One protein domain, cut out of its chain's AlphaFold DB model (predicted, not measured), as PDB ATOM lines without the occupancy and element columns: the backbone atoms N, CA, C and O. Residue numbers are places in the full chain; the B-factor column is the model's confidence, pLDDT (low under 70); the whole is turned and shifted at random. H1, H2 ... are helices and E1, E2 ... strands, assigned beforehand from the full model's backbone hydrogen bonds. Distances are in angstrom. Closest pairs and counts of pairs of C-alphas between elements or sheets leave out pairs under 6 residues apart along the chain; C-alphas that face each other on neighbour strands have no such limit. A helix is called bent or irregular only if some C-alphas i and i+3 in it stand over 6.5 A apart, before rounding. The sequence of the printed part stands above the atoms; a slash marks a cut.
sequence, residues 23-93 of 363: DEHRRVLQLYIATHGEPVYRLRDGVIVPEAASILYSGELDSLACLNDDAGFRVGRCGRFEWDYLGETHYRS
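Overview. This is residues 23 to 93 of the 363 residues of the protein "Amidohydro-rel domain-containing protein" of Gammaproteobacteria bacterium (UniProt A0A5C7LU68). A small two-stranded hairpin, E1 and E2, has two helices near it, the short H2 and the last part of the longer H1, and two long loops reach out to opposite ends of the domain. Short pairings tie these loops to the hairpin, residues 41 to 42 to E2 and residues 74 to 75 to E1. The printed part has 71 residues with two named helices and two named strands, in the order H1, H2, E1, E2, and the sheet E1 - E2 is antiparallel. The class is mixed, helices and strands, with 30 of the 71 residues in named elements, under half. The whole is compact, with a radius of gyration of the C-alphas of 11.2 A, and only just elongated, with spans of 34 by 22 by 22 A.

Along the chain. H1 is residues 23 to 34, 15.9 A from first to last C-alpha, and begins at C-alpha 23 at (-41.712, 32.335, -10.075). H2 is residues 50 to 55, 10.7 A long; it is neither bent nor irregular, but only just: C-alphas 52 and 55 are 6.4 A apart. E1 is residues 80 to 85, 15.5 A long, with C-alpha 80 at (-41.320, 40.673, 4.986). E2 is residues 88 to 93, 16.5 A long, and ends at C-alpha 93 at (-38.515, 40.271, 8.505).

Arrangement. E1 and E2 form a hairpin, antiparallel at 151 degrees between their directions. N 83 and O 90, 2.9 A, and N 90 and O 83, 2.8 A, are within hydrogen-bond range. The C-alphas of Glu 82 and Tyr 91 face each other at 4.3 A. The closest C-alphas of H2 and E1 are those of Ala 52 and Tyr 85, 5.7 A apart. The closest of H2 and E2 are those of Ala 52 and His 90, 7.0 A apart. The closest of H1 and E1 are those of Ile 33 and Phe 81, 7.6 A apart. H1 and H2 are close but not clearly touching, with Ala 34 and Ala 53 the closest C-alphas at 6.5 A. They run opposite ways at a steep tilt of 36 degrees, only just past shallow. In H1 every O i to N i+4 pair is within hydrogen-bond range; in H2 0 of 2 are, while 2 of its 3 O i to N i+3 pairs are.

Size, cuts and confidence. The two C-alphas farthest apart are those of Asp 45 and Asp 62, 34.2 A. The link H1 to H2, 15 residues, and the link H2 to E1, 24 residues, are long; the link E1 to E2 is tight. The printed part has no cut. The mean pLDDT of the printed part is 96.4, and no printed residue is under 70.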
ATOM      1  N   ASP A  23     -41.731  33.600 -10.816       96.81
ATOM      2  CA  ASP A  23     -41.712  32.335 -10.075       96.81
ATOM      3  C   ASP A  23     -40.289  31.779  -9.906       96.81
ATOM      4  O   ASP A  23     -39.911  31.348  -8.818       96.81
ATOM      5  N   GLU A  24     -39.453  31.872 -10.942       96.38
ATOM      6  CA  GLU A  24     -38.039  31.489 -10.838       96.38
ATOM      7  C   GLU A  24     -37.318  32.338  -9.779       96.38
ATOM      8  O   GLU A  24     -36.630  31.804  -8.907       96.38
ATOM      9  N   HIS A  25     -37.543  33.656  -9.796       97.94
ATOM     10  CA  HIS A  25     -36.992  34.558  -8.786       97.94
ATOM     11  C   HIS A  25     -37.533  34.257  -7.375       97.94
ATOM     12  O   HIS A  25     -36.760  34.189  -6.417       97.94
ATOM     13  N   ARG A  26     -38.840  33.989  -7.241       97.81
ATOM     14  CA  ARG A  26     -39.483  33.573  -5.982       97.81
ATOM     15  C   ARG A  26     -38.803  32.344  -5.378       97.81
ATOM     16  O   ARG A  26     -38.585  32.326  -4.169       97.81
ATOM     17  N   ARG A  27     -38.429  31.344  -6.184       96.56
ATOM     18  CA  ARG A  27     -37.714  30.147  -5.698       96.56
ATOM     19  C   ARG A  27     -36.308  30.478  -5.194       96.56
ATOM     20  O   ARG A  27     -35.896  29.959  -4.158       96.56
ATOM     21  N   VAL A  28     -35.591  31.386  -5.859       96.50
ATOM     22  CA  VAL A  28     -34.297  31.882  -5.356       96.50
ATOM     23  C   VAL A  28     -34.477  32.591  -4.013       96.50
ATOM     24  O   VAL A  28     -33.764  32.285  -3.060       96.50
ATOM     25  N   LEU A  29     -35.469  33.473  -3.892       97.81
ATOM     26  CA  LEU A  29     -35.800  34.126  -2.624       97.81
ATOM     27  C   LEU A  29     -36.135  33.099  -1.532       97.81
ATOM     28  O   LEU A  29     -35.598  33.178  -0.429       97.81
ATOM     29  N   GLN A  30     -36.955  32.091  -1.842       98.00
ATOM     30  CA  GLN A  30     -37.315  31.028  -0.903       98.00
ATOM     31  C   GLN A  30     -36.082  30.296  -0.371       98.00
ATOM     32  O   GLN A  30     -35.997  30.067   0.832       98.00
ATOM     33  N   LEU A  31     -35.099  29.999  -1.226       96.25
ATOM     34  CA  LEU A  31     -33.834  29.386  -0.815       96.25
ATOM     35  C   LEU A  31     -33.066  30.241   0.205       96.25
ATOM     36  O   LEU A  31     -32.568  29.713   1.201       96.25
ATOM     37  N   TYR A  32     -32.946  31.549  -0.034       95.44
ATOM     38  CA  TYR A  32     -32.250  32.449   0.891       95.44
ATOM     39  C   TYR A  32     -32.986  32.526   2.239       95.44
ATOM     40  O   TYR A  32     -32.363  32.388   3.294       95.44
ATOM     41  N   ILE A  33     -34.317  32.649   2.213       96.94
ATOM     42  CA  ILE A  33     -35.151  32.776   3.418       96.94
ATOM     43  C   ILE A  33     -35.260  31.464   4.208       96.94
ATOM     44  O   ILE A  33     -35.273  31.492   5.441       96.94
ATOM     45  N   ALA A  34     -35.286  30.316   3.529       95.00
ATOM     46  CA  ALA A  34     -35.379  28.988   4.135       95.00
ATOM     47  C   ALA A  34     -34.256  28.716   5.144       95.00
ATOM     48  O   ALA A  34     -34.497  28.148   6.210       95.00
ATOM     49  N   THR A  35     -33.042  29.164   4.823       90.44
ATOM     50  CA  THR A  35     -31.842  28.943   5.646       90.44
ATOM     51  C   THR A  35     -31.467  30.128   6.531       90.44
ATOM     52  O   THR A  35     -30.445  30.076   7.210       90.44
ATOM     53  N   HIS A  36     -32.233  31.222   6.492       92.94
ATOM     54  CA  HIS A  36     -31.859  32.433   7.215       92.94
ATOM     55  C   HIS A  36     -32.065  32.281   8.728       92.94
ATOM     56  O   HIS A  36     -32.968  31.580   9.186       92.94
ATOM     57  N   GLY A  37     -31.255  32.989   9.517       89.94
ATOM     58  CA  GLY A  37     -31.311  32.946  10.980       89.94
ATOM     59  C   GLY A  37     -32.353  33.865  11.626       89.94
ATOM     60  O   GLY A  37     -32.463  33.857  12.848       89.94
ATOM     61  N   GLU A  38     -33.077  34.690  10.857       92.94
ATOM     62  CA  GLU A  38     -34.092  35.615  11.408       92.94
ATOM     63  C   GLU A  38     -35.277  34.847  11.999       92.94
ATOM     64  O   GLU A  38     -35.711  33.881  11.371       92.94
ATOM     65  N   PRO A  39     -35.854  35.253  13.141       95.06
ATOM     66  CA  PRO A  39     -36.998  34.552  13.707       95.06
ATOM     67  C   PRO A  39     -38.198  34.525  12.754       95.06
ATOM     68  O   PRO A  39     -38.432  35.455  11.978       95.06
ATOM     69  N   VAL A  40     -38.972  33.446  12.834       97.88
ATOM     70  CA  VAL A  40     -40.243  33.318  12.120       97.88
ATOM     71  C   VAL A  40     -41.359  33.798  13.024       97.88
ATOM     72  O   VAL A  40     -41.497  33.304  14.140       97.88
ATOM     73  N   TYR A  41     -42.177  34.712  12.527       98.12
ATOM     74  CA  TYR A  41     -43.293  35.297  13.252       98.12
ATOM     75  C   TYR A  41     -44.608  34.905  12.598       98.12
ATOM     76  O   TYR A  41     -44.723  34.897  11.373       98.12
ATOM     77  N   ARG A  42     -45.637  34.650  13.395       98.38
ATOM     78  CA  ARG A  42     -47.008  34.595  12.896       98.38
ATOM     79  C   ARG A  42     -47.525  36.011  12.651       98.38
ATOM     80  O   ARG A  42     -47.417  36.878  13.515       98.38
ATOM     81  N   LEU A  43     -48.132  36.249  11.490       97.81
ATOM     82  CA  LEU A  43     -48.488  37.598  11.039       97.81
ATOM     83  C   LEU A  43     -49.519  38.299  11.938       97.81
ATOM     84  O   LEU A  43     -49.427  39.503  12.146       97.81
ATOM     85  N   ARG A  44     -50.500  37.559  12.468       97.50
ATOM     86  CA  ARG A  44     -51.639  38.149  13.193       97.50
ATOM     87  C   ARG A  44     -51.270  38.783  14.540       97.50
ATOM     88  O   ARG A  44     -51.950  39.704  14.975       97.50
ATOM     89  N   ASP A  45     -50.262  38.238  15.221       97.25
ATOM     90  CA  ASP A  45     -49.954  38.546  16.625       97.25
ATOM     91  C   ASP A  45     -48.454  38.647  16.930       97.25
ATOM     92  O   ASP A  45     -48.088  38.993  18.051       97.25
ATOM     93  N   GLY A  46     -47.577  38.371  15.959       96.50
ATOM     94  CA  GLY A  46     -46.130  38.467  16.132       96.50
ATOM     95  C   GLY A  46     -45.540  37.389  17.043       96.50
ATOM     96  O   GLY A  46     -44.409  37.535  17.501       96.50
ATOM     97  N   VAL A  47     -46.273  36.308  17.327       98.00
ATOM     98  CA  VAL A  47     -45.721  35.177  18.087       98.00
ATOM     99  C   VAL A  47     -44.626  34.502  17.264       98.00
ATOM    100  O   VAL A  47     -44.805  34.271  16.069       98.00
ATOM    101  N   ILE A  48     -43.497  34.178  17.899       98.06
ATOM    102  CA  ILE A  48     -42.406  33.441  17.256       98.06
ATOM    103  C   ILE A  48     -42.810  31.967  17.113       98.06
ATOM    104  O   ILE A  48     -43.155  31.328  18.104       98.06
ATOM    105  N   VAL A  49     -42.749  31.439  15.888       98.00
ATOM    106  CA  VAL A  49     -43.143  30.063  15.526       98.00
ATOM    107  C   VAL A  49     -42.034  29.425  14.674       98.00
ATOM    108  O   VAL A  49     -42.129  29.412  13.443       98.00
ATOM    109  N   PRO A  50     -40.934  28.941  15.283       96.25
ATOM    110  CA  PRO A  50     -39.770  28.442  14.545       96.25
ATOM    111  C   PRO A  50     -40.097  27.283  13.594       96.25
ATOM    112  O   PRO A  50     -39.566  27.214  12.486       96.25
ATOM    113  N   GLU A  51     -41.009  26.400  13.997       96.69
ATOM    114  CA  GLU A  51     -41.442  25.234  13.229       96.69
ATOM    115  C   GLU A  51     -42.106  25.594  11.896       96.69
ATOM    116  O   GLU A  51     -42.067  24.789  10.969       96.69
ATOM    117  N   ALA A  52     -42.637  26.811  11.734       96.62
ATOM    118  CA  ALA A  52     -43.233  27.236  10.471       96.62
ATOM    119  C   ALA A  52     -42.198  27.333   9.334       96.62
ATOM    120  O   ALA A  52     -42.573  27.261   8.169       96.62
ATOM    121  N   ALA A  53     -40.894  27.438   9.628       95.25
ATOM    122  CA  ALA A  53     -39.846  27.360   8.606       95.25
ATOM    123  C   ALA A  53     -39.674  25.957   8.001       95.25
ATOM    124  O   ALA A  53     -39.146  25.838   6.896       95.25
ATOM    125  N   SER A  54     -40.102  24.906   8.713       94.06
ATOM    126  CA  SER A  54     -39.877  23.505   8.324       94.06
ATOM    127  C   SER A  54     -40.535  23.124   7.001       94.06
ATOM    128  O   SER A  54     -40.120  22.159   6.373       94.06
ATOM    129  N   ILE A  55     -41.539  23.886   6.565       96.62
ATOM    130  CA  ILE A  55     -42.247  23.616   5.318       96.62
ATOM    131  C   ILE A  55     -41.623  24.295   4.105       96.62
ATOM    132  O   ILE A  55     -42.110  24.067   3.011       96.62
ATOM    133  N   LEU A  56     -40.608  25.156   4.257       97.38
ATOM    134  CA  LEU A  56     -40.039  25.892   3.119       97.38
ATOM    135  C   LEU A  56     -39.188  25.000   2.208       97.38
ATOM    136  O   LEU A  56     -38.968  25.347   1.048       97.38
ATOM    137  N   TYR A  57     -38.704  23.873   2.718       96.62
ATOM    138  CA  TYR A  57     -37.899  22.911   1.981       96.62
ATOM    139  C   TYR A  57     -37.939  21.541   2.661       96.62
ATOM    140  O   TYR A  57     -38.342  21.424   3.816       96.62
ATOM    141  N   SER A  58     -37.499  20.506   1.954       94.88
ATOM    142  CA  SER A  58     -37.388  19.140   2.463       94.88
ATOM    143  C   SER A  58     -35.992  18.576   2.238       94.88
ATOM    144  O   SER A  58     -35.446  18.722   1.149       94.88
ATOM    145  N   GLY A  59     -35.458  17.860   3.228       93.62
ATOM    146  CA  GLY A  59     -34.144  17.223   3.119       93.62
ATOM    147  C   GLY A  59     -32.990  18.229   3.096       93.62
ATOM    148  O   GLY A  59     -33.102  19.333   3.632       93.62
ATOM    149  N   GLU A  60     -31.869  17.825   2.502       93.88
ATOM    150  CA  GLU A  60     -30.741  18.726   2.263       93.88
ATOM    151  C   GLU A  60     -31.020  19.616   1.048       93.88
ATOM    152  O   GLU A  60     -31.591  19.177   0.052       93.88
ATOM    153  N   LEU A  61     -30.598  20.880   1.113       95.56
ATOM    154  CA  LEU A  61     -30.720  21.834   0.009       95.56
ATOM    155  C   LEU A  61     -29.616  21.621  -1.032       95.56
ATOM    156  O   LEU A  61     -28.854  22.536  -1.341       95.56
ATOM    157  N   ASP A  62     -29.505  20.400  -1.546       94.69
ATOM    158  CA  ASP A  62     -28.585  20.019  -2.618       94.69
ATOM    159  C   ASP A  62     -29.141  20.348  -4.015       94.69
ATOM    160  O   ASP A  62     -28.380  20.438  -4.972       94.69
ATOM    161  N   SER A  63     -30.446  20.610  -4.126       94.88
ATOM    162  CA  SER A  63     -31.135  20.992  -5.356       94.88
ATOM    163  C   SER A  63     -32.245  22.011  -5.096       94.88
ATOM    164  O   SER A  63     -32.891  22.009  -4.049       94.88
ATOM    165  N   LEU A  64     -32.559  22.841  -6.097       93.25
ATOM    166  CA  LEU A  64     -33.748  23.703  -6.064       93.25
ATOM    167  C   LEU A  64     -35.061  22.903  -6.005       93.25
ATOM    168  O   LEU A  64     -36.087  23.454  -5.605       93.25
ATOM    169  N   ALA A  65     -35.050  21.625  -6.397       94.38
ATOM    170  CA  ALA A  65     -36.192  20.718  -6.254       94.38
ATOM    171  C   ALA A  65     -36.546  20.411  -4.788       94.38
ATOM    172  O   ALA A  65     -37.657  19.969  -4.518       94.38
ATOM    173  N   CYS A  66     -35.635  20.674  -3.848       96.19
ATOM    174  CA  CYS A  66     -35.883  20.496  -2.420       96.19
ATOM    175  C   CYS A  66     -36.739  21.621  -1.821       96.19
ATOM    176  O   CYS A  66     -37.203  21.489  -0.693       96.19
ATOM    177  N   LEU A  67     -36.944  22.732  -2.540       96.94
ATOM    178  CA  LEU A  67     -37.838  23.809  -2.115       96.94
ATOM    179  C   LEU A  67     -39.297  23.373  -2.254       96.94
ATOM    180  O   LEU A  67     -39.678  22.750  -3.241       96.94
ATOM    181  N   ASN A  68     -40.119  23.742  -1.280       96.56
ATOM    182  CA  ASN A  68     -41.537  23.412  -1.299       96.56
ATOM    183  C   ASN A  68     -42.351  24.518  -1.981       96.56
ATOM    184  O   ASN A  68     -42.592  25.573  -1.388       96.56
ATOM    185  N   ASP A  69     -42.807  24.269  -3.205       94.44
ATOM    186  CA  ASP A  69     -43.635  25.224  -3.947       94.44
ATOM    187  C   ASP A  69     -45.051  25.380  -3.355       94.44
ATOM    188  O   ASP A  69     -45.666  26.436  -3.510       94.44
ATOM    189  N   ASP A  70     -45.526  24.404  -2.573       94.94
ATOM    190  CA  ASP A  70     -46.849  24.429  -1.934       94.94
ATOM    191  C   ASP A  70     -46.876  25.226  -0.617       94.94
ATOM    192  O   ASP A  70     -47.935  25.407  -0.016       94.94
ATOM    193  N   ALA A  71     -45.734  25.751  -0.157       95.19
ATOM    194  CA  ALA A  71     -45.656  26.536   1.080       95.19
ATOM    195  C   ALA A  71     -46.374  27.901   0.994       95.19
ATOM    196  O   ALA A  71     -46.483  28.613   1.994       95.19
ATOM    197  N   GLY A  72     -46.818  28.319  -0.197       96.81
ATOM    198  CA  GLY A  72     -47.403  29.646  -0.409       96.81
ATOM    199  C   GLY A  72     -46.392  30.785  -0.222       96.81
ATOM    200  O   GLY A  72     -46.787  31.912   0.091       96.81
ATOM    201  N   PHE A  73     -45.092  30.495  -0.382       98.50
ATOM    202  CA  PHE A  73     -44.014  31.468  -0.207       98.50
ATOM    203  C   PHE A  73     -44.171  32.644  -1.174       98.50
ATOM    204  O   PHE A  73     -44.300  32.448  -2.382       98.50
ATOM    205  N   ARG A  74     -44.130  33.867  -0.649       98.06
ATOM    206  CA  ARG A  74     -44.357  35.102  -1.403       98.06
ATOM    207  C   ARG A  74     -43.606  36.285  -0.804       98.06
ATOM    208  O   ARG A  74     -43.294  36.330   0.386       98.06
ATOM    209  N   VAL A  75     -43.360  37.280  -1.648       98.31
ATOM    210  CA  VAL A  75     -42.854  38.586  -1.224       98.31
ATOM    211  C   VAL A  75     -44.003  39.361  -0.585       98.31
ATOM    212  O   VAL A  75     -45.036  39.574  -1.218       98.31
ATOM    213  N   GLY A  76     -43.835  39.736   0.682       97.50
ATOM    214  CA  GLY A  76     -44.798  40.534   1.431       97.50
ATOM    215  C   GLY A  76     -44.555  42.033   1.259       97.50
ATOM    216  O   GLY A  76     -44.139  42.513   0.207       97.50
ATOM    217  N   ARG A  77     -44.819  42.787   2.326       97.12
ATOM    218  CA  ARG A  77     -44.581  44.237   2.415       97.12
ATOM    219  C   ARG A  77     -43.776  44.558   3.664       97.12
ATOM    220  O   ARG A  77     -43.727  43.748   4.587       97.12
ATOM    221  N   CYS A  78     -43.203  45.756   3.720       97.19
ATOM    222  CA  CYS A  78     -42.451  46.248   4.881       97.19
ATOM    223  C   CYS A  78     -41.354  45.266   5.325       97.19
ATOM    224  O   CYS A  78     -41.313  44.852   6.482       97.19
ATOM    225  N   GLY A  79     -40.514  44.843   4.382       97.00
ATOM    226  CA  GLY A  79     -39.358  43.987   4.651       97.00
ATOM    227  C   GLY A  79     -39.641  42.488   4.848       97.00
ATOM    228  O   GLY A  79     -38.723  41.721   5.154       97.00
ATOM    229  N   ARG A  80     -40.895  42.047   4.682       97.56
ATOM    230  CA  ARG A  80     -41.320  40.673   4.986       97.56
ATOM    231  C   ARG A  80     -41.319  39.742   3.777       97.56
ATOM    232  O   ARG A  80     -41.798  40.097   2.702       97.56
ATOM    233  N   PHE A  81     -40.911  38.502   4.020       98.56
ATOM    234  CA  PHE A  81     -41.237  37.345   3.182       98.56
ATOM    235  C   PHE A  81     -42.222  36.468   3.940       98.56
ATOM    236  O   PHE A  81     -42.003  36.208   5.123       98.56
ATOM    237  N   GLU A  82     -43.297  36.053   3.277       98.62
ATOM    238  CA  GLU A  82     -44.472  35.446   3.903       98.62
ATOM    239  C   GLU A  82     -44.749  34.055   3.315       98.62
ATOM    240  O   GLU A  82     -44.443  33.799   2.153       98.62
ATOM    241  N   TRP A  83     -45.315  33.151   4.110       98.62
ATOM    242  CA  TRP A  83     -45.753  31.813   3.694       98.62
ATOM    243  C   TRP A  83     -46.834  31.300   4.649       98.62
ATOM    244  O   TRP A  83     -47.047  31.886   5.711       98.62
ATOM    245  N   ASP A  84     -47.531  30.222   4.294       98.12
ATOM    246  CA  ASP A  84     -48.672  29.736   5.073       98.12
ATOM    247  C   ASP A  84     -48.357  28.393   5.741       98.12
ATOM    248  O   ASP A  84     -47.932  27.438   5.100       98.12
ATOM    249  N   TYR A  85     -48.576  28.313   7.053       97.75
ATOM    250  CA  TYR A  85     -48.330  27.124   7.868       97.75
ATOM    251  C   TYR A  85     -49.515  26.909   8.811       97.75
ATOM    252  O   TYR A  85     -49.941  27.832   9.503       97.75
ATOM    253  N   LEU A  86     -50.081  25.696   8.804       96.31
ATOM    254  CA  LEU A  86     -51.264  25.316   9.595       96.31
ATOM    255  C   LEU A  86     -52.458  26.285   9.453       96.31
ATOM    256  O   LEU A  86     -53.180  26.549  10.412       96.31
ATOM    257  N   GLY A  87     -52.678  26.806   8.241       96.06
ATOM    258  CA  GLY A  87     -53.782  27.724   7.936       96.06
ATOM    259  C   GLY A  87     -53.559  29.171   8.388       96.06
ATOM    260  O   GLY A  87     -54.478  29.979   8.271       96.06
ATOM    261  N   GLU A  88     -52.367  29.517   8.878       97.94
ATOM    262  CA  GLU A  88     -52.004  30.879   9.273       97.94
ATOM    263  C   GLU A  88     -50.794  31.385   8.477       97.94
ATOM    264  O   GLU A  88     -49.856  30.640   8.186       97.94
ATOM    265  N   THR A  89     -50.782  32.682   8.166       98.44
ATOM    266  CA  THR A  89     -49.631  33.321   7.521       98.44
ATOM    267  C   THR A  89     -48.525  33.597   8.533       98.44
ATOM    268  O   THR A  89     -48.752  34.179   9.600       98.44
ATOM    269  N   HIS A  90     -47.313  33.215   8.159       98.62
ATOM    270  CA  HIS A  90     -46.076  33.425   8.889       98.62
ATOM    271  C   HIS A  90     -45.101  34.219   8.029       98.62
ATOM    272  O   HIS A  90     -45.260  34.303   6.811       98.62
ATOM    273  N   TYR A  91     -44.107  34.832   8.660       98.38
ATOM    274  CA  TYR A  91     -43.142  35.653   7.957       98.38
ATOM    275  C   TYR A  91     -41.776  35.692   8.634       98.38
ATOM    276  O   TYR A  91     -41.642  35.470   9.838       98.38
ATOM    277  N   ARG A  92     -40.767  36.071   7.852       97.25
ATOM    278  CA  ARG A  92     -39.477  36.577   8.341       97.25
ATOM    279  C   ARG A  92     -39.312  38.022   7.897       97.25
ATOM    280  O   ARG A  92     -39.524  38.335   6.726       97.25
ATOM    281  N   SER A  93     -38.914  38.895   8.824       94.00
ATOM    282  CA  SER A  93     -38.515  40.271   8.505       94.00
ATOM    283  C   SER A  93     -37.043  40.287   8.100       94.00
ATOM    284  O   SER A  93     -36.183  40.710   8.863       94.00
TER     285      SER A  93